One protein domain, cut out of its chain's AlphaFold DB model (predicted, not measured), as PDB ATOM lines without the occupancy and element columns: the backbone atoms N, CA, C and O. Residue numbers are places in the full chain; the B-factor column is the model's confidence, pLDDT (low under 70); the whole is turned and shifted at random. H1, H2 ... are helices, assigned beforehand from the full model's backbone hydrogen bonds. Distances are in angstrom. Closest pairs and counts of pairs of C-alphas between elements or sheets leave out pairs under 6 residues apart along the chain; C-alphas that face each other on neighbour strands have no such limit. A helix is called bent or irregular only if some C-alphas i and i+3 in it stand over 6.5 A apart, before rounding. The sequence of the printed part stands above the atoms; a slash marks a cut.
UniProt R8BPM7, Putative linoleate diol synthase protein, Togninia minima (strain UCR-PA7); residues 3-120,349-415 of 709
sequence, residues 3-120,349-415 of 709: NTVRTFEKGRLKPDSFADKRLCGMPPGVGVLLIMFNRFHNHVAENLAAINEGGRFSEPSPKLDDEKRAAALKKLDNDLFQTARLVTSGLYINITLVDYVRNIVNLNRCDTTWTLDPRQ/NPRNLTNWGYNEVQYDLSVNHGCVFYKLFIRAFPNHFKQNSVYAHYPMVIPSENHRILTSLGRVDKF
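Overview. This is residues 3 to 120 and 349 to 415 of the 709 residues of the protein "Putative linoleate diol synthase protein" of Togninia minima (strain UCR-PA7) (UniProt R8BPM7). Two long helices, H2 and H3, cross in a lopsided X, H3 making most of the long axis and H2 passing over its middle stretch. Short helices pack around this crossing: H4 and H5 on H3, and H6 on H2, with H7 on H6 and the chain going on to H8 at one far end; H1 sits at the outlying end of H2, where residues 24 to 30 stick out. The printed part has 185 residues with eight named helices, H1 to H8 in order, and no named strand: all helix, mostly crossed. It is elongated, 66 by 38 by 32 A, yet only just compact, close to loose, with a radius of gyration of the C-alphas of 19.0 A.

Along the chain. After residues 3 to 20, which hold no named element, find C-alpha 21 at (45.159, 35.140, -22.074), where H1 begins; it ends at residue 25. H2 runs from 28 to 51, 34.7 A. Then find C-alpha 66 at (64.690, 3.668, -19.932); from there H3 runs 54.5 A to residue 104. H3 is neither bent nor irregular, but only just: C-alphas 98 and 101 are 6.2 A apart. Beyond the cut come H4, 350 to 353; H5, 355 to 361, 10.5 A; H6, 373 to 380, 11.2 A; H7, 390 to 393; and H8, 399 to 408, 14.2 A, ending at C-alpha 408, (26.247, 41.105, 15.907).

Arrangement. Begin at the hub, H2 and H3: they touch at a steep tilt of 50 degrees, opposite ways, closest at the C-alphas of Ala 45 and Ala 84, 5.2 A. H1 and H2 only just touch, and only at the corner, at C-alphas 23 and 31, 6.5 A. H6 touches residues 35 to 43 of H2, about perpendicular at 74 degrees, closest at C-alphas 36 and 380, 4.9 A. H5 touches H3 at C-alphas 91 and 361, 4.9 A, and H4 touches H3 at 83 and 353, 6.0 A. H7 touches H6 at C-alphas 374 and 392, 4.4 A; H7 and H8 only just touch, with 3 pairs of C-alphas within 8 A, closest at 390 and 399, 6.8 A. H8 is apart from H3 and H6. In H2, H6 and H8 every O i to N i+4 pair is within hydrogen-bond range; in H3 32 of 35, in H5 2 of 3, and in H1 0 of 1 but 2 of 2 O i to N i+3 pairs; H4 and H7 are too short for an i+4 pair.

Size, cuts and confidence. The C-alphas farthest apart, those of Asp 65 and Ser 408, are 66.0 A apart. Residues 121 to 348 are not printed, and C-alphas 120 and 349 are 14.3 A apart across that cut. The links H2 to H3 and H5 to H6 are long. Mean pLDDT of the printed part is 96.0, and no printed residue is under 70.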
ATOM      1  N   ASN A   3      47.688  21.378 -21.448       95.62
ATOM      2  CA  ASN A   3      49.111  21.065 -21.597       95.62
ATOM      3  C   ASN A   3      50.031  22.295 -21.558       95.62
ATOM      4  O   ASN A   3      51.207  22.138 -21.265       95.62
ATOM      5  N   THR A   4      49.528  23.506 -21.823       96.25
ATOM      6  CA  THR A   4      50.381  24.705 -21.892       96.25
ATOM      7  C   THR A   4      50.841  25.173 -20.513       96.25
ATOM      8  O   THR A   4      51.876  25.824 -20.408       96.25
ATOM      9  N   VAL A   5      50.089  24.831 -19.462       96.94
ATOM     10  CA  VAL A   5      50.361  25.224 -18.068       96.94
ATOM     11  C   VAL A   5      51.038  24.126 -17.247       96.94
ATOM     12  O   VAL A   5      51.368  24.362 -16.094       96.94
ATOM     13  N   ARG A   6      51.238  22.921 -17.790       98.25
ATOM     14  CA  ARG A   6      51.859  21.801 -17.062       98.25
ATOM     15  C   ARG A   6      53.380  21.869 -17.142       98.25
ATOM     16  O   ARG A   6      53.920  22.249 -18.178       98.25
ATOM     17  N   THR A   7      54.050  21.447 -16.073       97.81
ATOM     18  CA  THR A   7      55.494  21.153 -16.108       97.81
ATOM     19  C   THR A   7      55.778  19.778 -16.711       97.81
ATOM     20  O   THR A   7      56.879  19.546 -17.184       97.81
ATOM     21  N   PHE A   8      54.776  18.886 -16.706       97.94
ATOM     22  CA  PHE A   8      54.918  17.447 -16.980       97.94
ATOM     23  C   PHE A   8      55.835  16.717 -15.989       97.94
ATOM     24  O   PHE A   8      56.324  15.622 -16.265       97.94
ATOM     25  N   GLU A   9      56.017  17.309 -14.809       96.38
ATOM     26  CA  GLU A   9      56.790  16.750 -13.713       96.38
ATOM     27  C   GLU A   9      55.953  16.721 -12.435       96.38
ATOM     28  O   GLU A   9      55.482  17.757 -11.951       96.38
ATOM     29  N   LYS A  10      55.805  15.523 -11.857       96.81
ATOM     30  CA  LYS A  10      55.130  15.283 -10.568       96.81
ATOM     31  C   LYS A  10      53.716  15.884 -10.480       96.81
ATOM     32  O   LYS A  10      53.260  16.254  -9.404       96.81
ATOM     33  N   GLY A  11      53.016  15.995 -11.606       98.12
ATOM     34  CA  GLY A  11      51.649  16.497 -11.693       98.12
ATOM     35  C   GLY A  11      51.498  18.010 -11.525       98.12
ATOM     36  O   GLY A  11      50.371  18.489 -11.358       98.12
ATOM     37  N   ARG A  12      52.603  18.766 -11.552       98.50
ATOM     38  CA  ARG A  12      52.622  20.200 -11.236       98.50
ATOM     39  C   ARG A  12      52.230  21.082 -12.427       98.50
ATOM     40  O   ARG A  12      52.373  20.740 -13.606       98.50
ATOM     41  N   LEU A  13      51.733  22.260 -12.082       98.56
ATOM     42  CA  LEU A  13      51.576  23.408 -12.960       98.56
ATOM     43  C   LEU A  13      52.837  24.275 -12.919       98.56
ATOM     44  O   LEU A  13      53.498  24.382 -11.884       98.56
ATOM     45  N   LYS A  14      53.137  24.936 -14.040       98.31
ATOM     46  CA  LYS A  14      54.172  25.968 -14.132       98.31
ATOM     47  C   LYS A  14      53.890  27.051 -13.074       98.31
ATOM     48  O   LYS A  14      52.719  27.440 -12.949       98.31
ATOM     49  N   PRO A  15      54.907  27.521 -12.326       98.12
ATOM     50  CA  PRO A  15      54.716  28.469 -11.233       98.12
ATOM     51  C   PRO A  15      53.923  29.704 -11.657       98.12
ATOM     52  O   PRO A  15      54.176  30.286 -12.711       98.12
ATOM     53  N   ASP A  16      52.946  30.072 -10.833       98.19
ATOM     54  CA  ASP A  16      52.127  31.271 -10.975       98.19
ATOM     55  C   ASP A  16      51.650  31.521 -12.420       98.19
ATOM     56  O   ASP A  16      51.873  32.582 -13.008       98.19
ATOM     57  N   SER A  17      51.011  30.518 -13.026       96.94
ATOM     58  CA  SER A  17      50.552  30.581 -14.418       96.94
ATOM     59  C   SER A  17      49.101  30.122 -14.589       96.94
ATOM     60  O   SER A  17      48.600  29.268 -13.852       96.94
ATOM     61  N   PHE A  18      48.428  30.675 -15.600       96.56
ATOM     62  CA  PHE A  18      47.077  30.297 -16.012       96.56
ATOM     63  C   PHE A  18      46.936  30.329 -17.540       96.56
ATOM     64  O   PHE A  18      47.673  31.014 -18.249       96.56
ATOM     65  N   ALA A  19      46.003  29.532 -18.067       95.25
ATOM     66  CA  ALA A  19      45.938  29.246 -19.500       95.25
ATOM     67  C   ALA A  19      45.290  30.364 -20.336       95.25
ATOM     68  O   ALA A  19      45.718  30.589 -21.469       95.25
ATOM     69  N   ASP A  20      44.279  31.049 -19.803       94.56
ATOM     70  CA  ASP A  20      43.472  32.022 -20.548       94.56
ATOM     71  C   ASP A  20      44.161  33.392 -20.626       94.56
ATOM     72  O   ASP A  20      44.387  34.035 -19.603       94.56
ATOM     73  N   LYS A  21      44.488  33.850 -21.841       94.38
ATOM     74  CA  LYS A  21      45.159  35.140 -22.074       94.38
ATOM     75  C   LYS A  21      44.274  36.340 -21.730       94.38
ATOM     76  O   LYS A  21      44.791  37.382 -21.341       94.38
ATOM     77  N   ARG A  22      42.948  36.209 -21.841       91.75
ATOM     78  CA  ARG A  22      42.006  37.330 -21.652       91.75
ATOM     79  C   ARG A  22      42.069  37.893 -20.235       91.75
ATOM     80  O   ARG A  22      41.869  39.083 -20.030       91.75
ATOM     81  N   LEU A  23      42.403  37.039 -19.269       94.44
ATOM     82  CA  LEU A  23      42.480  37.390 -17.852       94.44
ATOM     83  C   LEU A  23      43.693  38.281 -17.524       94.44
ATOM     84  O   LEU A  23      43.707  38.898 -16.467       94.44
ATOM     85  N   CYS A  24      44.665  38.424 -18.436       93.75
ATOM     86  CA  CYS A  24      45.748  39.408 -18.305       93.75
ATOM     87  C   CYS A  24      45.268  40.860 -18.478       93.75
ATOM     88  O   CYS A  24      45.964  41.774 -18.047       93.75
ATOM     89  N   GLY A  25      44.112  41.074 -19.121       92.44
ATOM     90  CA  GLY A  25      43.498  42.391 -19.337       92.44
ATOM     91  C   GLY A  25      42.354  42.707 -18.371       92.44
ATOM     92  O   GLY A  25      41.511  43.539 -18.689       92.44
ATOM     93  N   MET A  26      42.288  42.008 -17.236       94.00
ATOM     94  CA  MET A  26      41.291  42.204 -16.178       94.00
ATOM     95  C   MET A  26      41.946  42.829 -14.938       94.00
ATOM     96  O   MET A  26      43.168  42.698 -14.788       94.00
ATOM     97  N   PRO A  27      41.166  43.433 -14.018       96.06
ATOM     98  CA  PRO A  27      41.689  43.891 -12.739       96.06
ATOM     99  C   PRO A  27      42.532  42.806 -12.048       96.06
ATOM    100  O   PRO A  27      42.135  41.631 -12.008       96.06
ATOM    101  N   PRO A  28      43.712  43.158 -11.509       96.69
ATOM    102  CA  PRO A  28      44.741  42.183 -11.156       96.69
ATOM    103  C   PRO A  28      44.320  41.192 -10.064       96.69
ATOM    104  O   PRO A  28      44.821  40.068 -10.063       96.69
ATOM    105  N   GLY A  29      43.358  41.541  -9.199       97.00
ATOM    106  CA  GLY A  29      42.814  40.626  -8.187       97.00
ATOM    107  C   GLY A  29      42.264  39.319  -8.777       97.00
ATOM    108  O   GLY A  29      42.421  38.257  -8.173       97.00
ATOM    109  N   VAL A  30      41.720  39.359 -10.002       96.56
ATOM    110  CA  VAL A  30      41.275  38.160 -10.739       96.56
ATOM    111  C   VAL A  30      42.457  37.235 -11.032       96.56
ATOM    112  O   VAL A  30      42.387  36.030 -10.786       96.56
ATOM    113  N   GLY A  31      43.566  37.797 -11.523       97.88
ATOM    114  CA  GLY A  31      44.797  37.055 -11.785       97.88
ATOM    115  C   GLY A  31      45.403  36.477 -10.507       97.88
ATOM    116  O   GLY A  31      45.788  35.308 -10.498       97.88
ATOM    117  N   VAL A  32      45.410  37.242  -9.408       98.69
ATOM    118  CA  VAL A  32      45.912  36.774  -8.105       98.69
ATOM    119  C   VAL A  32      45.139  35.543  -7.622       98.69
ATOM    120  O   VAL A  32      45.766  34.555  -7.245       98.69
ATOM    121  N   LEU A  33      43.804  35.528  -7.715       98.38
ATOM    122  CA  LEU A  33      43.004  34.350  -7.348       98.38
ATOM    123  C   LEU A  33      43.387  33.101  -8.160       98.38
ATOM    124  O   LEU A  33      43.471  32.002  -7.609       98.38
ATOM    125  N   LEU A  34      43.676  33.248  -9.458       98.19
ATOM    126  CA  LEU A  34      44.147  32.135 -10.293       98.19
ATOM    127  C   LEU A  34      45.539  31.657  -9.879       98.19
ATOM    128  O   LEU A  34      45.791  30.450  -9.876       98.19
ATOM    129  N   ILE A  35      46.430  32.578  -9.498       98.69
ATOM    130  CA  ILE A  35      47.739  32.230  -8.939       98.69
ATOM    131  C   ILE A  35      47.572  31.437  -7.642       98.69
ATOM    132  O   ILE A  35      48.232  30.415  -7.455       98.69
ATOM    133  N   MET A  36      46.641  31.834  -6.779       98.88
ATOM    134  CA  MET A  36      46.365  31.114  -5.538       98.88
ATOM    135  C   MET A  36      45.895  29.677  -5.804       98.88
ATOM    136  O   MET A  36      46.387  28.746  -5.165       98.88
ATOM    137  N   PHE A  37      45.016  29.462  -6.790       98.81
ATOM    138  CA  PHE A  37      44.614  28.110  -7.205       98.81
ATOM    139  C   PHE A  37      45.752  27.314  -7.857       98.81
ATOM    140  O   PHE A  37      45.853  26.111  -7.621       98.81
ATOM    141  N   ASN A  38      46.635  27.955  -8.629       98.69
ATOM    142  CA  ASN A  38      47.840  27.314  -9.165       98.69
ATOM    143  C   ASN A  38      48.745  26.804  -8.029       98.69
ATOM    144  O   ASN A  38      49.133  25.633  -8.014       98.69
ATOM    145  N   ARG A  39      49.019  27.659  -7.036       98.69
ATOM    146  CA  ARG A  39      49.823  27.310  -5.858       98.69
ATOM    147  C   ARG A  39      49.169  26.204  -5.033       98.69
ATOM    148  O   ARG A  39      49.854  25.261  -4.640       98.69
ATOM    149  N   PHE A  40      47.851  26.266  -4.841       98.81
ATOM    150  CA  PHE A  40      47.095  25.208  -4.173       98.81
ATOM    151  C   PHE A  40      47.167  23.873  -4.928       98.81
ATOM    152  O   PHE A  40      47.442  22.846  -4.312       98.81
ATOM    153  N   HIS A  41      47.006  23.869  -6.257       98.81
ATOM    154  CA  HIS A  41      47.160  22.658  -7.075       98.81
ATOM    155  C   HIS A  41      48.543  22.032  -6.883       98.81
ATOM    156  O   HIS A  41      48.654  20.824  -6.678       98.81
ATOM    157  N   ASN A  42      49.600  22.845  -6.922       98.75
ATOM    158  CA  ASN A  42      50.969  22.365  -6.741       98.75
ATOM    159  C   ASN A  42      51.202  21.794  -5.337       98.75
ATOM    160  O   ASN A  42      51.787  20.719  -5.217       98.75
ATOM    161  N   HIS A  43      50.669  22.444  -4.300       98.38
ATOM    162  CA  HIS A  43      50.671  21.917  -2.935       98.38
ATOM    163  C   HIS A  43      49.965  20.554  -2.845       98.38
ATOM    164  O   HIS A  43      50.472  19.624  -2.216       98.38
ATOM    165  N   VAL A  44      48.811  20.407  -3.498       98.81
ATOM    166  CA  VAL A  44      48.065  19.143  -3.538       98.81
ATOM    167  C   VAL A  44      48.856  18.053  -4.260       98.81
ATOM    168  O   VAL A  44      48.965  16.948  -3.737       98.81
ATOM    169  N   ALA A  45      49.435  18.343  -5.427       98.75
ATOM    170  CA  ALA A  45      50.228  17.375  -6.185       98.75
ATOM    171  C   ALA A  45      51.435  16.861  -5.377       98.75
ATOM    172  O   ALA A  45      51.684  15.656  -5.331       98.75
ATOM    173  N   GLU A  46      52.137  17.761  -4.684       98.38
ATOM    174  CA  GLU A  46      53.269  17.423  -3.813       98.38
ATOM    175  C   GLU A  46      52.851  16.508  -2.653       98.38
ATOM    176  O   GLU A  46      53.507  15.497  -2.393       98.38
ATOM    177  N   ASN A  47      51.730  16.803  -1.992       98.19
ATOM    178  CA  ASN A  47      51.238  15.991  -0.879       98.19
ATOM    179  C   ASN A  47      50.686  14.635  -1.331       98.19
ATOM    180  O   ASN A  47      50.935  13.632  -0.668       98.19
ATOM    181  N   LEU A  48      49.990  14.566  -2.470       98.56
ATOM    182  CA  LEU A  48      49.536  13.293  -3.039       98.56
ATOM    183  C   LEU A  48      50.722  12.362  -3.322       98.56
ATOM    184  O   LEU A  48      50.666  11.180  -2.977       98.56
ATOM    185  N   ALA A  49      51.800  12.899  -3.898       98.00
ATOM    186  CA  ALA A  49      53.024  12.145  -4.148       98.00
ATOM    187  C   ALA A  49      53.700  11.693  -2.842       98.00
ATOM    188  O   ALA A  49      54.109  10.541  -2.739       98.00
ATOM    189  N   ALA A  50      53.782  12.573  -1.838       98.00
ATOM    190  CA  ALA A  50      54.414  12.268  -0.554       98.00
ATOM    191  C   ALA A  50      53.642  11.222   0.266       98.00
ATOM    192  O   ALA A  50      54.246  10.344   0.877       98.00
ATOM    193  N   ILE A  51      52.310  11.305   0.277       97.81
ATOM    194  CA  ILE A  51      51.442  10.377   1.013       97.81
ATOM    195  C   ILE A  51      51.358   9.029   0.296       97.81
ATOM    196  O   ILE A  51      51.314   7.993   0.957       97.81
ATOM    197  N   ASN A  52      51.326   9.039  -1.043       97.44
ATOM    198  CA  ASN A  52      51.242   7.841  -1.878       97.44
ATOM    199  C   ASN A  52      50.153   6.855  -1.400       97.44
ATOM    200  O   ASN A  52      50.400   5.661  -1.202       97.44
ATOM    201  N   GLU A  53      48.938   7.367  -1.175       95.94
ATOM    202  CA  GLU A  53      47.835   6.590  -0.602       95.94
ATOM    203  C   GLU A  53      47.565   5.322  -1.429       95.94
ATOM    204  O   GLU A  53      47.324   5.380  -2.637       95.94
ATOM    205  N   GLY A  54      47.644   4.159  -0.774       93.38
ATOM    206  CA  GLY A  54      47.457   2.858  -1.420       93.38
ATOM    207  C   GLY A  54      48.489   2.523  -2.506       93.38
ATOM    208  O   GLY A  54      48.217   1.668  -3.345       93.38
ATOM    209  N   GLY A  55      49.643   3.200  -2.543       95.31
ATOM    210  CA  GLY A  55      50.672   3.001  -3.569       95.31
ATOM    211  C   GLY A  55      50.338   3.610  -4.938       95.31
ATOM    212  O   GLY A  55      51.051   3.337  -5.909       95.31
ATOM    213  N   ARG A  56      49.278   4.431  -5.035       93.50
ATOM    214  CA  ARG A  56      48.736   4.997  -6.288       93.50
ATOM    215  C   ARG A  56      49.727   5.879  -7.065       93.50
ATOM    216  O   ARG A  56      49.595   6.000  -8.281       93.50
ATOM    217  N   PHE A  57      50.702   6.473  -6.382       96.94
ATOM    218  CA  PHE A  57      51.666   7.443  -6.913       96.94
ATOM    219  C   PHE A  57      53.121   7.012  -6.678       96.94
ATOM    220  O   PHE A  57      54.009   7.845  -6.509       96.94
ATOM    221  N   SER A  58      53.367   5.702  -6.641       95.75
ATOM    222  CA  SER A  58      54.704   5.161  -6.393       95.75
ATOM    223  C   SER A  58      55.687   5.574  -7.490       95.75
ATOM    224  O   SER A  58      55.386   5.455  -8.682       95.75
ATOM    225  N   GLU A  59      56.879   6.026  -7.090       94.00
ATOM    226  CA  GLU A  59      57.932   6.344  -8.051       94.00
ATOM    227  C   GLU A  59      58.388   5.073  -8.797       94.00
ATOM    228  O   GLU A  59      58.535   4.008  -8.183       94.00
ATOM    229  N   PRO A  60      58.611   5.145 -10.124       93.50
ATOM    230  CA  PRO A  60      59.094   4.007 -10.894       93.50
ATOM    231  C   PRO A  60      60.460   3.529 -10.398       93.50
ATOM    232  O   PRO A  60      61.341   4.336 -10.099       93.50
ATOM    233  N   SER A  61      60.662   2.209 -10.361       93.38
ATOM    234  CA  SER A  61      61.942   1.636  -9.939       93.38
ATOM    235  C   SER A  61      63.088   2.153 -10.820       93.38
ATOM    236  O   SER A  61      62.967   2.123 -12.049       93.38
ATOM    237  N   PRO A  62      64.238   2.538 -10.234       91.25
ATOM    238  CA  PRO A  62      65.408   2.945 -11.009       91.25
ATOM    239  C   PRO A  62      66.014   1.794 -11.826       91.25
ATOM    240  O   PRO A  62      66.879   2.042 -12.654       91.25
ATOM    241  N   LYS A  63      65.575   0.546 -11.596       93.75
ATOM    242  CA  LYS A  63      66.023  -0.659 -12.312       93.75
ATOM    243  C   LYS A  63      65.220  -0.959 -13.586       93.75
ATOM    244  O   LYS A  63      65.526  -1.938 -14.260       93.75
ATOM    245  N   LEU A  64      64.162  -0.198 -13.871       92.94
ATOM    246  CA  LEU A  64      63.418  -0.331 -15.126       92.94
ATOM    247  C   LEU A  64      64.289   0.116 -16.302       92.94
ATOM    248  O   LEU A  64      65.102   1.024 -16.152       92.94
ATOM    249  N   ASP A  65      64.073  -0.490 -17.468       95.25
ATOM    250  CA  ASP A  65      64.626   0.025 -18.720       95.25
ATOM    251  C   ASP A  65      64.123   1.450 -19.008       95.25
ATOM    252  O   ASP A  65      63.042   1.842 -18.556       95.25
ATOM    253  N   ASP A  66      64.914   2.228 -19.751       94.12
ATOM    254  CA  ASP A  66      64.690   3.668 -19.932       94.12
ATOM    255  C   ASP A  66      63.327   3.991 -20.557       94.12
ATOM    256  O   ASP A  66      62.653   4.930 -20.125       94.12
ATOM    257  N   GLU A  67      62.877   3.191 -21.526       95.31
ATOM    258  CA  GLU A  67      61.591   3.394 -22.198       95.31
ATOM    259  C   GLU A  67      60.417   3.131 -21.246       95.31
ATOM    260  O   GLU A  67      59.533   3.983 -21.087       95.31
ATOM    261  N   LYS A  68      60.421   1.994 -20.536       95.31
ATOM    262  CA  LYS A  68      59.384   1.695 -19.538       95.31
ATOM    263  C   LYS A  68      59.414   2.680 -18.381       95.31
ATOM    264  O   LYS A  68      58.352   3.052 -17.876       95.31
ATOM    265  N   ARG A  69      60.597   3.139 -17.967       94.88
ATOM    266  CA  ARG A  69      60.739   4.158 -16.926       94.88
ATOM    267  C   ARG A  69      60.143   5.490 -17.374       94.88
ATOM    268  O   ARG A  69      59.369   6.075 -16.617       94.88
ATOM    269  N   ALA A  70      60.430   5.945 -18.592       95.44
ATOM    270  CA  ALA A  70      59.860   7.172 -19.147       95.44
ATOM    271  C   ALA A  70      58.327   7.093 -19.260       95.44
ATOM    272  O   ALA A  70      57.621   8.020 -18.851       95.44
ATOM    273  N   ALA A  71      57.789   5.964 -19.736       96.62
ATOM    274  CA  ALA A  71      56.347   5.731 -19.794       96.62
ATOM    275  C   ALA A  71      55.699   5.740 -18.395       96.62
ATOM    276  O   ALA A  71      54.643   6.349 -18.201       96.62
ATOM    277  N   ALA A  72      56.347   5.119 -17.406       96.06
ATOM    278  CA  ALA A  72      55.877   5.094 -16.024       96.06
ATOM    279  C   ALA A  72      55.916   6.484 -15.367       96.06
ATOM    280  O   ALA A  72      54.957   6.862 -14.696       96.06
ATOM    281  N   LEU A  73      56.965   7.280 -15.607       96.62
ATOM    282  CA  LEU A  73      57.060   8.666 -15.131       96.62
ATOM    283  C   LEU A  73      55.973   9.553 -15.749       96.62
ATOM    284  O   LEU A  73      55.321  10.314 -15.037       96.62
ATOM    285  N   LYS A  74      55.711   9.405 -17.053       97.06
ATOM    286  CA  LYS A  74      54.625  10.117 -17.741       97.06
ATOM    287  C   LYS A  74      53.251   9.753 -17.173       97.06
ATOM    288  O   LYS A  74      52.392  10.625 -17.028       97.06
ATOM    289  N   LYS A  75      53.034   8.475 -16.846       97.50
ATOM    290  CA  LYS A  75      51.807   8.018 -16.181       97.50
ATOM    291  C   LYS A  75      51.686   8.613 -14.777       97.50
ATOM    292  O   LYS A  75      50.629   9.144 -14.454       97.50
ATOM    293  N   LEU A  76      52.755   8.566 -13.981       98.00
ATOM    294  CA  LEU A  76      52.796   9.138 -12.634       98.00
ATOM    295  C   LEU A  76      52.455  10.634 -12.648       98.00
ATOM    296  O   LEU A  76      51.583  11.065 -11.898       98.00
ATOM    297  N   ASP A  77      53.088  11.411 -13.532       98.56
ATOM    298  CA  ASP A  77      52.783  12.833 -13.713       98.56
ATOM    299  C   ASP A  77      51.305  13.058 -14.057       98.56
ATOM    300  O   ASP A  77      50.638  13.886 -13.436       98.56
ATOM    301  N   ASN A  78      50.764  12.304 -15.018       98.44
ATOM    302  CA  ASN A  78      49.367  12.444 -15.410       98.44
ATOM    303  C   ASN A  78      48.397  12.086 -14.275       98.44
ATOM    304  O   ASN A  78      47.419  12.801 -14.069       98.44
ATOM    305  N   ASP A  79      48.658  11.012 -13.536       98.19
ATOM    306  CA  ASP A  79      47.788  10.569 -12.447       98.19
ATOM    307  C   ASP A  79      47.800  11.564 -11.282       98.19
ATOM    308  O   ASP A  79      46.734  11.900 -10.752       98.19
ATOM    309  N   LEU A  80      48.978  12.093 -10.925       98.69
ATOM    310  CA  LEU A  80      49.109  13.180  -9.952       98.69
ATOM    311  C   LEU A  80      48.373  14.430 -10.434       98.69
ATOM    312  O   LEU A  80      47.549  14.968  -9.697       98.69
ATOM    313  N   PHE A  81      48.597  14.852 -11.683       98.69
ATOM    314  CA  PHE A  81      47.965  16.039 -12.257       98.69
ATOM    315  C   PHE A  81      46.436  15.946 -12.219       98.69
ATOM    316  O   PHE A  81      45.772  16.875 -11.758       98.69
ATOM    317  N   GLN A  82      45.861  14.842 -12.706       98.31
ATOM    318  CA  GLN A  82      44.405  14.705 -12.784       98.31
ATOM    319  C   GLN A  82      43.779  14.611 -11.392       98.31
ATOM    320  O   GLN A  82      42.727  15.201 -11.156       98.31
ATOM    321  N   THR A  83      44.438  13.936 -10.448       98.56
ATOM    322  CA  THR A  83      43.945  13.863  -9.065       98.56
ATOM    323  C   THR A  83      44.021  15.230  -8.384       98.56
ATOM    324  O   THR A  83      43.030  15.682  -7.814       98.56
ATOM    325  N   ALA A  84      45.151  15.936  -8.509       98.75
ATOM    326  CA  ALA A  84      45.325  17.278  -7.957       98.75
ATOM    327  C   ALA A  84      44.350  18.294  -8.567       98.75
ATOM    328  O   ALA A  84      43.796  19.125  -7.846       98.75
ATOM    329  N   ARG A  85      44.057  18.173  -9.869       98.50
ATOM    330  CA  ARG A  85      43.031  18.970 -10.551       98.50
ATOM    331  C   ARG A  85      41.657  18.757  -9.925       98.50
ATOM    332  O   ARG A  85      40.990  19.736  -9.614       98.50
ATOM    333  N   LEU A  86      41.236  17.507  -9.727       98.50
ATOM    334  CA  LEU A  86      39.923  17.200  -9.148       98.50
ATOM    335  C   LEU A  86      39.804  17.685  -7.696       98.50
ATOM    336  O   LEU A  86      38.771  18.233  -7.322       98.50
ATOM    337  N   VAL A  87      40.865  17.552  -6.894       98.81
ATOM    338  CA  VAL A  87      40.909  18.097  -5.526       98.81
ATOM    339  C   VAL A  87      40.831  19.628  -5.553       98.81
ATOM    340  O   VAL A  87      40.018  20.210  -4.841       98.81
ATOM    341  N   THR A  88      41.598  20.295  -6.419       98.75
ATOM    342  CA  THR A  88      41.560  21.762  -6.589       98.75
ATOM    343  C   THR A  88      40.174  22.249  -7.017       98.75
ATOM    344  O   THR A  88      39.656  23.211  -6.451       98.75
ATOM    345  N   SER A  89      39.526  21.548  -7.952       98.00
ATOM    346  CA  SER A  89      38.129  21.793  -8.325       98.00
ATOM    347  C   SER A  89      37.165  21.552  -7.158       98.00
ATOM    348  O   SER A  89      36.202  22.297  -7.012       98.00
ATOM    349  N   GLY A  90      37.443  20.571  -6.295       97.88
ATOM    350  CA  GLY A  90      36.720  20.337  -5.044       97.88
ATOM    351  C   GLY A  90      36.782  21.522  -4.077       97.88
ATOM    352  O   GLY A  90      35.759  21.916  -3.517       97.88
ATOM    353  N   LEU A  91      37.955  22.150  -3.923       98.62
ATOM    354  CA  LEU A  91      38.071  23.385  -3.143       98.62
ATOM    355  C   LEU A  91      37.284  24.525  -3.795       98.62
ATOM    356  O   LEU A  91      36.536  25.210  -3.105       98.62
ATOM    357  N   TYR A  92      37.428  24.701  -5.113       98.12
ATOM    358  CA  TYR A  92      36.719  25.736  -5.867       98.12
ATOM    359  C   TYR A  92      35.201  25.640  -5.677       98.12
ATOM    360  O   TYR A  92      34.581  26.619  -5.271       98.12
ATOM    361  N   ILE A  93      34.608  24.457  -5.887       96.44
ATOM    362  CA  ILE A  93      33.158  24.299  -5.739       96.44
ATOM    363  C   ILE A  93      32.701  24.493  -4.294       96.44
ATOM    364  O   ILE A  93      31.641  25.071  -4.066       96.44
ATOM    365  N   ASN A  94      33.494  24.066  -3.306       97.12
ATOM    366  CA  ASN A  94      33.145  24.311  -1.914       97.12
ATOM    367  C   ASN A  94      33.138  25.817  -1.632       97.12
ATOM    368  O   ASN A  94      32.119  26.296  -1.156       97.12
ATOM    369  N   ILE A  95      34.166  26.574  -2.042       98.06
ATOM    370  CA  ILE A  95      34.181  28.046  -1.929       98.06
ATOM    371  C   ILE A  95      32.930  28.661  -2.573       98.06
ATOM    372  O   ILE A  95      32.271  29.513  -1.976       98.06
ATOM    373  N   THR A  96      32.547  28.213  -3.769       95.50
ATOM    374  CA  THR A  96      31.329  28.700  -4.428       95.50
ATOM    375  C   THR A  96      30.076  28.447  -3.582       95.50
ATOM    376  O   THR A  96      29.246  29.340  -3.426       95.50
ATOM    377  N   LEU A  97      29.918  27.257  -3.009       93.44
ATOM    378  CA  LEU A  97      28.680  26.871  -2.328       93.44
ATOM    379  C   LEU A  97      28.565  27.397  -0.893       93.44
ATOM    380  O   LEU A  97      27.474  27.769  -0.468       93.44
ATOM    381  N   VAL A  98      29.661  27.431  -0.133       94.81
ATOM    382  CA  VAL A  98      29.612  27.739   1.312       94.81
ATOM    383  C   VAL A  98      30.200  29.102   1.673       94.81
ATOM    384  O   VAL A  98      29.914  29.601   2.758       94.81
ATOM    385  N   ASP A  99      30.929  29.751   0.760       96.62
ATOM    386  CA  ASP A  99      31.392  31.132   0.928       96.62
ATOM    387  C   ASP A  99      30.614  32.083   0.002       96.62
ATOM    388  O   ASP A  99      29.955  33.010   0.476       96.62
ATOM    389  N   TYR A 100      30.616  31.843  -1.314       95.25
ATOM    390  CA  TYR A 100      30.014  32.765  -2.289       95.25
ATOM    391  C   TYR A 100      28.489  32.807  -2.225       95.25
ATOM    392  O   TYR A 100      27.912  33.864  -1.974       95.25
ATOM    393  N   VAL A 101      27.820  31.661  -2.376       92.69
ATOM    394  CA  VAL A 101      26.353  31.580  -2.294       92.69
ATOM    395  C   VAL A 101      25.854  32.078  -0.937       92.69
ATOM    396  O   VAL A 101      24.846  32.781  -0.877       92.69
ATOM    397  N   ARG A 102      26.602  31.822   0.145       93.12
ATOM    398  CA  ARG A 102      26.287  32.332   1.487       93.12
ATOM    399  C   ARG A 102      26.205  33.862   1.520       93.12
ATOM    400  O   ARG A 102      25.314  34.399   2.173       93.12
ATOM    401  N   ASN A 103      27.077  34.555   0.787       93.88
ATOM    402  CA  ASN A 103      27.013  36.007   0.609       93.88
ATOM    403  C   ASN A 103      25.888  36.429  -0.348       93.88
ATOM    404  O   ASN A 103      25.193  37.399  -0.060       93.88
ATOM    405  N   ILE A 104      25.634  35.688  -1.436       92.69
ATOM    406  CA  ILE A 104      24.527  35.981  -2.370       92.69
ATOM    407  C   ILE A 104      23.184  36.035  -1.640       92.69
ATOM    408  O   ILE A 104      22.403  36.960  -1.866       92.69
ATOM    409  N   VAL A 105      22.925  35.069  -0.757       92.75
ATOM    410  CA  VAL A 105      21.671  34.970   0.006       92.75
ATOM    411  C   VAL A 105      21.780  35.535   1.425       92.75
ATOM    412  O   VAL A 105      20.950  35.227   2.275       92.75
ATOM    413  N   ASN A 106      22.782  36.375   1.701       93.38
ATOM    414  CA  ASN A 106      22.955  37.106   2.966       93.38
ATOM    415  C   ASN A 106      23.006  36.242   4.242       93.38
ATOM    416  O   ASN A 106      22.766  36.720   5.352       93.38
ATOM    417  N   LEU A 107      23.310  34.953   4.100       95.31
ATOM    418  CA  LEU A 107      23.460  34.025   5.218       95.31
ATOM    419  C   LEU A 107      24.717  34.333   6.033       95.31
ATOM    420  O   LEU A 107      24.822  33.909   7.180       95.31
ATOM    421  N   ASN A 108      25.661  35.101   5.478       94.25
ATOM    422  CA  ASN A 108      26.832  35.592   6.198       94.25
ATOM    423  C   ASN A 108      26.500  36.442   7.425       94.25
ATOM    424  O   ASN A 108      27.330  36.528   8.327       94.25
ATOM    425  N   ARG A 109      25.274  36.966   7.501       95.25
ATOM    426  CA  ARG A 109      24.750  37.743   8.628       95.25
ATOM    427  C   ARG A 109      23.905  36.940   9.614       95.25
ATOM    428  O   ARG A 109      23.345  37.521  10.539       95.25
ATOM    429  N   CYS A 110      23.803  35.628   9.430       94.94
ATOM    430  CA  CYS A 110      22.965  34.757  10.244       94.94
ATOM    431  C   CYS A 110      23.803  33.679  10.939       94.94
ATOM    432  O   CYS A 110      24.763  33.157  10.371       94.94
ATOM    433  N   ASP A 111      23.403  33.309  12.157       94.19
ATOM    434  CA  ASP A 111      23.972  32.164  12.871       94.19
ATOM    435  C   ASP A 111      23.230  30.879  12.478       94.19
ATOM    436  O   ASP A 111      22.369  30.380  13.199       94.19
ATOM    437  N   THR A 112      23.492  30.385  11.266       93.31
ATOM    438  CA  THR A 112      22.850  29.175  10.739       93.31
ATOM    439  C   THR A 112      23.817  28.340   9.916       93.31
ATOM    440  O   THR A 112      24.614  28.864   9.141       93.31
ATOM    441  N   THR A 113      23.735  27.020  10.081       92.50
ATOM    442  CA  THR A 113      24.452  26.039   9.253       92.50
ATOM    443  C   THR A 113      23.671  25.658   7.996       92.50
ATOM    444  O   THR A 113      24.150  24.846   7.207       92.50
ATOM    445  N   TRP A 114      22.457  26.191   7.813       91.25
ATOM    446  CA  TRP A 114      21.712  25.995   6.576       91.25
ATOM    447  C   TRP A 114      22.455  26.668   5.421       91.25
ATOM    448  O   TRP A 114      22.850  27.830   5.516       91.25
ATOM    449  N   THR A 115      22.626  25.935   4.327       86.38
ATOM    450  CA  THR A 115      23.215  26.438   3.089       86.38
ATOM    451  C   THR A 115      22.440  25.893   1.899       86.38
ATOM    452  O   THR A 115      21.856  24.808   1.960       86.38
ATOM    453  N   LEU A 116      22.452  26.647   0.805       85.44
ATOM    454  CA  LEU A 116      21.912  26.205  -0.466       85.44
ATOM    455  C   LEU A 116      22.974  25.367  -1.190       85.44
ATOM    456  O   LEU A 116      23.837  25.904  -1.882       85.44
ATOM    457  N   ASP A 117      22.894  24.045  -1.042       87.69
ATOM    458  CA  ASP A 117      23.797  23.103  -1.703       87.69
ATOM    459  C   ASP A 117      23.033  22.197  -2.693       87.69
ATOM    460  O   ASP A 117      22.359  21.248  -2.275       87.69
ATOM    461  N   PRO A 118      23.162  22.434  -4.016       85.94
ATOM    462  CA  PRO A 118      22.506  21.634  -5.054       85.94
ATOM    463  C   PRO A 118      22.884  20.146  -5.070       85.94
ATOM    464  O   PRO A 118      22.223  19.345  -5.746       85.94
ATOM    465  N   ARG A 119      23.945  19.756  -4.352       86.25
ATOM    466  CA  ARG A 119      24.399  18.365  -4.240       86.25
ATOM    467  C   ARG A 119      23.547  17.559  -3.266       86.25
ATOM    468  O   ARG A 119      23.512  16.339  -3.399       86.25
ATOM    469  N   GLN A 120      22.823  18.188  -2.338       78.81
ATOM    470  CA  GLN A 120      21.982  17.490  -1.354       78.81
ATOM    471  C   GLN A 120      20.847  16.686  -2.014       78.81
ATOM    472  O   GLN A 120      20.484  16.921  -3.177       78.81
ATOM    473  N   ASN A 349      34.168  11.562  -4.268       94.69
ATOM    474  CA  ASN A 349      34.392  10.672  -3.131       94.69
ATOM    475  C   ASN A 349      35.888  10.333  -2.936       94.69
ATOM    476  O   ASN A 349      36.693  10.522  -3.860       94.69
ATOM    477  N   PRO A 350      36.277   9.796  -1.762       96.31
ATOM    478  CA  PRO A 350      37.668   9.453  -1.461       96.31
ATOM    479  C   PRO A 350      38.332   8.475  -2.435       96.31
ATOM    480  O   PRO A 350      39.546   8.516  -2.595       96.31
ATOM    481  N   ARG A 351      37.584   7.615  -3.141       94.25
ATOM    482  CA  ARG A 351      38.188   6.694  -4.120       94.25
ATOM    483  C   ARG A 351      38.832   7.457  -5.276       94.25
ATOM    484  O   ARG A 351      39.931   7.113  -5.705       94.25
ATOM    485  N   ASN A 352      38.163   8.497  -5.767       95.31
ATOM    486  CA  ASN A 352      38.662   9.300  -6.883       95.31
ATOM    487  C   ASN A 352      39.665  10.362  -6.412       95.31
ATOM    488  O   ASN A 352      40.691  10.568  -7.067       95.31
ATOM    489  N   LEU A 353      39.411  10.973  -5.250       97.19
ATOM    490  CA  LEU A 353      40.184  12.099  -4.716       97.19
ATOM    491  C   LEU A 353      41.322  11.717  -3.761       97.19
ATOM    492  O   LEU A 353      42.123  12.591  -3.442       97.19
ATOM    493  N   THR A 354      41.429  10.449  -3.339       97.75
ATOM    494  CA  THR A 354      42.127   9.982  -2.115       97.75
ATOM    495  C   THR A 354      41.429  10.441  -0.830       97.75
ATOM    496  O   THR A 354      40.709  11.443  -0.835       97.75
ATOM    497  N   ASN A 355      41.618   9.728   0.284       97.94
ATOM    498  CA  ASN A 355      41.088  10.155   1.581       97.94
ATOM    499  C   ASN A 355      41.705  11.485   2.014       97.94
ATOM    500  O   ASN A 355      40.985  12.376   2.466       97.94
ATOM    501  N   TRP A 356      43.018  11.645   1.833       97.50
ATOM    502  CA  TRP A 356      43.681  12.909   2.147       97.50
ATOM    503  C   TRP A 356      43.150  14.063   1.288       97.50
ATOM    504  O   TRP A 356      42.711  15.073   1.834       97.50
ATOM    505  N   GLY A 357      43.120  13.896  -0.038       98.06
ATOM    506  CA  GLY A 357      42.672  14.942  -0.960       98.06
ATOM    507  C   GLY A 357      41.212  15.337  -0.738       98.06
ATOM    508  O   GLY A 357      40.897  16.525  -0.725       98.06
ATOM    509  N   TYR A 358      40.331  14.362  -0.479       97.94
ATOM    510  CA  TYR A 358      38.938  14.622  -0.106       97.94
ATOM    511  C   TYR A 358      38.850  15.485   1.160       97.94
ATOM    512  O   TYR A 358      38.178  16.517   1.145       97.94
ATOM    513  N   ASN A 359      39.558  15.095   2.228       97.00
ATOM    514  CA  ASN A 359      39.549  15.777   3.527       97.00
ATOM    515  C   ASN A 359      40.228  17.151   3.504       97.00
ATOM    516  O   ASN A 359      39.834  18.041   4.260       97.00
ATOM    517  N   GLU A 360      41.225  17.359   2.640       96.81
ATOM    518  CA  GLU A 360      41.911  18.648   2.542       96.81
ATOM    519  C   GLU A 360      40.947  19.760   2.120       96.81
ATOM    520  O   GLU A 360      40.983  20.864   2.674       96.81
ATOM    521  N   VAL A 361      40.000  19.447   1.234       97.00
ATOM    522  CA  VAL A 361      39.051  20.421   0.677       97.00
ATOM    523  C   VAL A 361      37.663  20.386   1.309       97.00
ATOM    524  O   VAL A 361      36.888  21.308   1.070       97.00
ATOM    525  N   GLN A 362      37.352  19.393   2.153       95.12
ATOM    526  CA  GLN A 362      36.069  19.319   2.870       95.12
ATOM    527  C   GLN A 362      35.792  20.565   3.716       95.12
ATOM    528  O   GLN A 362      36.698  21.114   4.345       95.12
ATOM    529  N   TYR A 363      34.530  20.974   3.786       94.56
ATOM    530  CA  TYR A 363      34.066  21.962   4.756       94.56
ATOM    531  C   TYR A 363      33.551  21.285   6.029       94.56
ATOM    532  O   TYR A 363      33.106  20.139   6.004       94.56
ATOM    533  N   ASP A 364      33.595  22.017   7.141       93.31
ATOM    534  CA  ASP A 364      33.050  21.605   8.433       93.31
ATOM    535  C   ASP A 364      32.047  22.666   8.890       93.31
ATOM    536  O   ASP A 364      32.413  23.820   9.104       93.31
ATOM    537  N   LEU A 365      30.777  22.287   9.037       93.00
ATOM    538  CA  LEU A 365      29.710  23.216   9.422       93.00
ATOM    539  C   LEU A 365      29.896  23.792  10.835       93.00
ATOM    540  O   LEU A 365      29.361  24.862  11.124       93.00
ATOM    541  N   SER A 366      30.674  23.135  11.699       91.25
ATOM    542  CA  SER A 366      31.029  23.655  13.025       91.25
ATOM    543  C   SER A 366      32.090  24.763  12.969       91.25
ATOM    544  O   SER A 366      32.242  25.538  13.916       91.25
ATOM    545  N   VAL A 367      32.789  24.894  11.838       92.56
ATOM    546  CA  VAL A 367      33.838  25.887  11.606       92.56
ATOM    547  C   VAL A 367      33.312  26.918  10.622       92.56
ATOM    548  O   VAL A 367      33.174  26.660   9.432       92.56
ATOM    549  N   ASN A 368      33.017  28.119  11.116       93.56
ATOM    550  CA  ASN A 368      32.546  29.227  10.281       93.56
ATOM    551  C   ASN A 368      31.351  28.872   9.385       93.56
ATOM    552  O   ASN A 368      31.267  29.340   8.251       93.56
ATOM    553  N   HIS A 369      30.433  28.046   9.900       93.81
ATOM    554  CA  HIS A 369      29.246  27.591   9.168       93.81
ATOM    555  C   HIS A 369      29.580  26.891   7.842       93.81
ATOM    556  O   HIS A 369      28.767  26.881   6.924       93.81
ATOM    557  N   GLY A 370      30.782  26.317   7.731       95.06
ATOM    558  CA  GLY A 370      31.267  25.645   6.533       95.06
ATOM    559  C   GLY A 370      32.166  26.487   5.630       95.06
ATOM    560  O   GLY A 370      32.731  25.908   4.717       95.06
ATOM    561  N   CYS A 371      32.353  27.793   5.859       96.69
ATOM    562  CA  CYS A 371      33.222  28.638   5.018       96.69
ATOM    563  C   CYS A 371      34.643  28.045   4.896       96.69
ATOM    564  O   CYS A 371      35.250  27.687   5.909       96.69
ATOM    565  N   VAL A 372      35.188  27.949   3.678       97.75
ATOM    566  CA  VAL A 372      36.505  27.338   3.394       97.75
ATOM    567  C   VAL A 372      37.438  28.217   2.567       97.75
ATOM    568  O   VAL A 372      38.562  27.792   2.291       97.75
ATOM    569  N   PHE A 373      37.049  29.440   2.199       98.19
ATOM    570  CA  PHE A 373      37.893  30.285   1.347       98.19
ATOM    571  C   PHE A 373      39.266  30.587   1.970       98.19
ATOM    572  O   PHE A 373      40.276  30.630   1.261       98.19
ATOM    573  N   TYR A 374      39.347  30.632   3.305       98.19
ATOM    574  CA  TYR A 374      40.609  30.794   4.035       98.19
ATOM    575  C   TYR A 374      41.659  29.738   3.688       98.19
ATOM    576  O   TYR A 374      42.852  30.032   3.731       98.19
ATOM    577  N   LYS A 375      41.241  28.520   3.317       98.38
ATOM    578  CA  LYS A 375      42.170  27.462   2.917       98.38
ATOM    579  C   LYS A 375      42.981  27.891   1.703       98.38
ATOM    580  O   LYS A 375      44.183  27.662   1.678       98.38
ATOM    581  N   LEU A 376      42.352  28.550   0.729       98.69
ATOM    582  CA  LEU A 376      43.044  29.018  -0.467       98.69
ATOM    583  C   LEU A 376      44.043  30.133  -0.131       98.69
ATOM    584  O   LEU A 376      45.205  30.041  -0.517       98.69
ATOM    585  N   PHE A 377      43.604  31.144   0.623       98.62
ATOM    586  CA  PHE A 377      44.436  32.277   1.052       98.62
ATOM    587  C   PHE A 377      45.679  31.825   1.814       98.62
ATOM    588  O   PHE A 377      46.804  32.150   1.438       98.62
ATOM    589  N   ILE A 378      45.479  31.014   2.848       97.50
ATOM    590  CA  ILE A 378      46.558  30.592   3.735       97.50
ATOM    591  C   ILE A 378      47.470  29.559   3.051       97.50
ATOM    592  O   ILE A 378      48.669  29.559   3.296       97.50
ATOM    593  N   ARG A 379      46.968  28.698   2.152       97.12
ATOM    594  CA  ARG A 379      47.844  27.795   1.374       97.12
ATOM    595  C   ARG A 379      48.676  28.535   0.333       97.12
ATOM    596  O   ARG A 379      49.820  28.150   0.106       97.12
ATOM    597  N   ALA A 380      48.111  29.553  -0.314       98.06
ATOM    598  CA  ALA A 380      48.807  30.311  -1.347       98.06
ATOM    599  C   ALA A 380      49.871  31.261  -0.774       98.06
ATOM    600  O   ALA A 380      50.901  31.459  -1.423       98.06
ATOM    601  N   PHE A 381      49.625  31.799   0.426       97.06
ATOM    602  CA  PHE A 381      50.489  32.757   1.124       97.06
ATOM    603  C   PHE A 381      50.623  32.397   2.620       97.06
ATOM    604  O   PHE A 381      50.136  33.123   3.496       97.06
ATOM    605  N   PRO A 382      51.274  31.263   2.948       92.31
ATOM    606  CA  PRO A 382      51.315  30.716   4.311       92.31
ATOM    607  C   PRO A 382      52.036  31.606   5.323       92.31
ATOM    608  O   PRO A 382      51.867  31.420   6.526       92.31
ATOM    609  N   ASN A 383      52.815  32.572   4.839       92.81
ATOM    610  CA  ASN A 383      53.580  33.497   5.659       92.81
ATOM    611  C   ASN A 383      52.962  34.899   5.708       92.81
ATOM    612  O   ASN A 383      53.602  35.786   6.240       92.81
ATOM    613  N   HIS A 384      51.759  35.143   5.181       95.56
ATOM    614  CA  HIS A 384      51.170  36.497   5.177       95.56
ATOM    615  C   HIS A 384      49.838  36.587   5.907       95.56
ATOM    616  O   HIS A 384      49.502  37.615   6.491       95.56
ATOM    617  N   PHE A 385      49.075  35.496   5.908       95.12
ATOM    618  CA  PHE A 385      47.795  35.438   6.602       95.12
ATOM    619  C   PHE A 385      47.946  34.706   7.929       95.12
ATOM    620  O   PHE A 385      48.287  33.524   7.976       95.12
ATOM    621  N   LYS A 386      47.613  35.395   9.023       92.56
ATOM    622  CA  LYS A 386      47.395  34.734  10.314       92.56
ATOM    623  C   LYS A 386      46.264  33.715  10.183       92.56
ATOM    624  O   LYS A 386      45.297  33.940   9.454       92.56
ATOM    625  N   GLN A 387      46.334  32.647  10.976       92.44
ATOM    626  CA  GLN A 387      45.336  31.569  10.987       92.44
ATOM    627  C   GLN A 387      43.883  32.053  11.163       92.44
ATOM    628  O   GLN A 387      42.962  31.438  10.633       92.44
ATOM    629  N   ASN A 388      43.672  33.181  11.847       95.25
ATOM    630  CA  ASN A 388      42.367  33.795  12.099       95.25
ATOM    631  C   ASN A 388      42.149  35.137  11.372       95.25
ATOM    632  O   ASN A 388      41.315  35.929  11.810       95.25
ATOM    633  N   SER A 389      42.887  35.426  10.295       97.56
ATOM    634  CA  SER A 389      42.739  36.681   9.542       97.56
ATOM    635  C   SER A 389      41.361  36.791   8.880       97.56
ATOM    636  O   SER A 389      40.966  35.920   8.099       97.56
ATOM    637  N   VAL A 390      40.641  37.889   9.128       98.19
ATOM    638  CA  VAL A 390      39.339  38.145   8.488       98.19
ATOM    639  C   VAL A 390      39.461  38.267   6.964       98.19
ATOM    640  O   VAL A 390      38.555  37.844   6.251       98.19
ATOM    641  N   TYR A 391      40.608  38.751   6.470       98.50
ATOM    642  CA  TYR A 391      40.906  38.869   5.040       98.50
ATOM    643  C   TYR A 391      40.982  37.506   4.349       98.50
ATOM    644  O   TYR A 391      40.706  37.420   3.163       98.50
ATOM    645  N   ALA A 392      41.335  36.441   5.074       98.12
ATOM    646  CA  ALA A 392      41.331  35.082   4.538       98.12
ATOM    647  C   ALA A 392      39.970  34.393   4.729       98.12
ATOM    648  O   ALA A 392      39.502  33.688   3.839       98.12
ATOM    649  N   HIS A 393      39.335  34.570   5.893       98.00
ATOM    650  CA  HIS A 393      38.099  33.857   6.251       98.00
ATOM    651  C   HIS A 393      36.836  34.413   5.601       98.00
ATOM    652  O   HIS A 393      35.955  33.626   5.269       98.00
ATOM    653  N   TYR A 394      36.742  35.727   5.396       97.62
ATOM    654  CA  TYR A 394      35.566  36.362   4.794       97.62
ATOM    655  C   TYR A 394      35.945  37.422   3.740       97.62
ATOM    656  O   TYR A 394      35.480  38.557   3.828       97.62
ATOM    657  N   PRO A 395      36.743  37.072   2.709       97.69
ATOM    658  CA  PRO A 395      37.272  38.024   1.719       97.69
ATOM    659  C   PRO A 395      36.208  38.656   0.810       97.69
ATOM    660  O   PRO A 395      36.503  39.587   0.075       97.69
ATOM    661  N   MET A 396      34.977  38.139   0.809       96.19
ATOM    662  CA  MET A 396      33.886  38.622  -0.053       96.19
ATOM    663  C   MET A 396      33.083  39.775   0.565       96.19
ATOM    664  O   MET A 396      32.091  40.215  -0.009       96.19
ATOM    665  N   VAL A 397      33.476  40.231   1.754       96.50
ATOM    666  CA  VAL A 397      32.863  41.350   2.467       96.50
ATOM    667  C   VAL A 397      33.988  42.220   3.006       96.50
ATOM    668  O   VAL A 397      34.945  41.706   3.587       96.50
ATOM    669  N   ILE A 398      33.865  43.536   2.851       97.88
ATOM    670  CA  ILE A 398      34.902  44.459   3.317       97.88
ATOM    671  C   ILE A 398      35.136  44.311   4.835       97.88
ATOM    672  O   ILE A 398      34.179  44.069   5.587       97.88
ATOM    673  N   PRO A 399      36.377  44.475   5.338       98.50
ATOM    674  CA  PRO A 399      36.705  44.214   6.743       98.50
ATOM    675  C   PRO A 399      35.849  44.993   7.750       98.50
ATOM    676  O   PRO A 399      35.465  44.448   8.786       98.50
ATOM    677  N   SER A 400      35.499  46.243   7.438       98.31
ATOM    678  CA  SER A 400      34.660  47.095   8.293       98.31
ATOM    679  C   SER A 400      33.237  46.553   8.456       98.31
ATOM    680  O   SER A 400      32.669  46.607   9.548       98.31
ATOM    681  N   GLU A 401      32.669  45.975   7.399       97.75
ATOM    682  CA  GLU A 401      31.336  45.383   7.438       97.75
ATOM    683  C   GLU A 401      31.367  43.994   8.082       97.75
ATOM    684  O   GLU A 401      30.520  43.689   8.921       97.75
ATOM    685  N   ASN A 402      32.404  43.195   7.813       98.25
ATOM    686  CA  ASN A 402      32.649  41.955   8.551       98.25
ATOM    687  C   ASN A 402      32.769  42.194  10.057       98.25
ATOM    688  O   ASN A 402      32.251  41.400  10.839       98.25
ATOM    689  N   HIS A 403      33.402  43.289  10.486       98.62
ATOM    690  CA  HIS A 403      33.491  43.624  11.905       98.62
ATOM    691  C   HIS A 403      32.096  43.800  12.516       98.62
ATOM    692  O   HIS A 403      31.806  43.228  13.567       98.62
ATOM    693  N   ARG A 404      31.195  44.532  11.844       98.38
ATOM    694  CA  ARG A 404      29.804  44.720  12.298       98.38
ATOM    695  C   ARG A 404      29.036  43.403  12.352       98.38
ATOM    696  O   ARG A 404      28.417  43.109  13.371       98.38
ATOM    697  N   ILE A 405      29.127  42.601  11.293       97.75
ATOM    698  CA  ILE A 405      28.463  41.297  11.188       97.75
ATOM    699  C   ILE A 405      28.949  40.352  12.290       97.75
ATOM    700  O   ILE A 405      28.161  39.763  13.025       97.75
ATOM    701  N   LEU A 406      30.263  40.204  12.442       98.06
ATOM    702  CA  LEU A 406      30.837  39.300  13.434       98.06
ATOM    703  C   LEU A 406      30.592  39.796  14.862       98.06
ATOM    704  O   LEU A 406      30.466  38.973  15.767       98.06
ATOM    705  N   THR A 407      30.460  41.109  15.069       98.44
ATOM    706  CA  THR A 407      30.029  41.675  16.357       98.44
ATOM    707  C   THR A 407      28.581  41.297  16.653       98.44
ATOM    708  O   THR A 407      28.308  40.789  17.738       98.44
ATOM    709  N   SER A 408      27.658  41.463  15.697       97.31
ATOM    710  CA  SER A 408      26.247  41.105  15.907       97.31
ATOM    711  C   SER A 408      26.040  39.603  16.113       97.31
ATOM    712  O   SER A 408      25.094  39.200  16.780       97.31
ATOM    713  N   LEU A 409      26.943  38.774  15.580       96.50
ATOM    714  CA  LEU A 409      26.966  37.325  15.787       96.50
ATOM    715  C   LEU A 409      27.738  36.888  17.047       96.50
ATOM    716  O   LEU A 409      27.867  35.689  17.283       96.50
ATOM    717  N   GLY A 410      28.306  37.812  17.835       96.69
ATOM    718  CA  GLY A 410      29.075  37.482  19.044       96.69
ATOM    719  C   GLY A 410      30.374  36.708  18.773       96.69
ATOM    720  O   GLY A 410      30.800  35.884  19.580       96.69
ATOM    721  N   ARG A 411      30.988  36.918  17.604       95.44
ATOM    722  CA  ARG A 411      32.157  36.164  17.108       95.44
ATOM    723  C   ARG A 411      33.343  37.039  16.709       95.44
ATOM    724  O   ARG A 411      34.351  36.486  16.277       95.44
ATOM    725  N   VAL A 412      33.241  38.362  16.846       97.25
ATOM    726  CA  VAL A 412      34.295  39.319  16.460       97.25
ATOM    727  C   VAL A 412      35.646  38.991  17.103       97.25
ATOM    728  O   VAL A 412      36.648  38.942  16.398       97.25
ATOM    729  N   ASP A 413      35.655  38.598  18.381       94.25
ATOM    730  CA  ASP A 413      36.874  38.267  19.139       94.25
ATOM    731  C   ASP A 413      37.623  37.025  18.621       94.25
ATOM    732  O   ASP A 413      38.743  36.736  19.043       94.25
ATOM    733  N   LYS A 414      37.012  36.251  17.714       94.31
ATOM    734  CA  LYS A 414      37.650  35.077  17.108       94.31
ATOM    735  C   LYS A 414      38.585  35.448  15.956       94.31
ATOM    736  O   LYS A 414      39.392  34.604  15.566       94.31
ATOM    737  N   PHE A 415      38.485  36.661  15.414       96.94
ATOM    738  CA  PHE A 415      39.160  37.057  14.180       96.94
ATOM    739  C   PHE A 415      40.120  38.225  14.386       96.94
ATOM    740  O   PHE A 415      39.897  39.112  15.204       96.94
TER     741      PHE A 415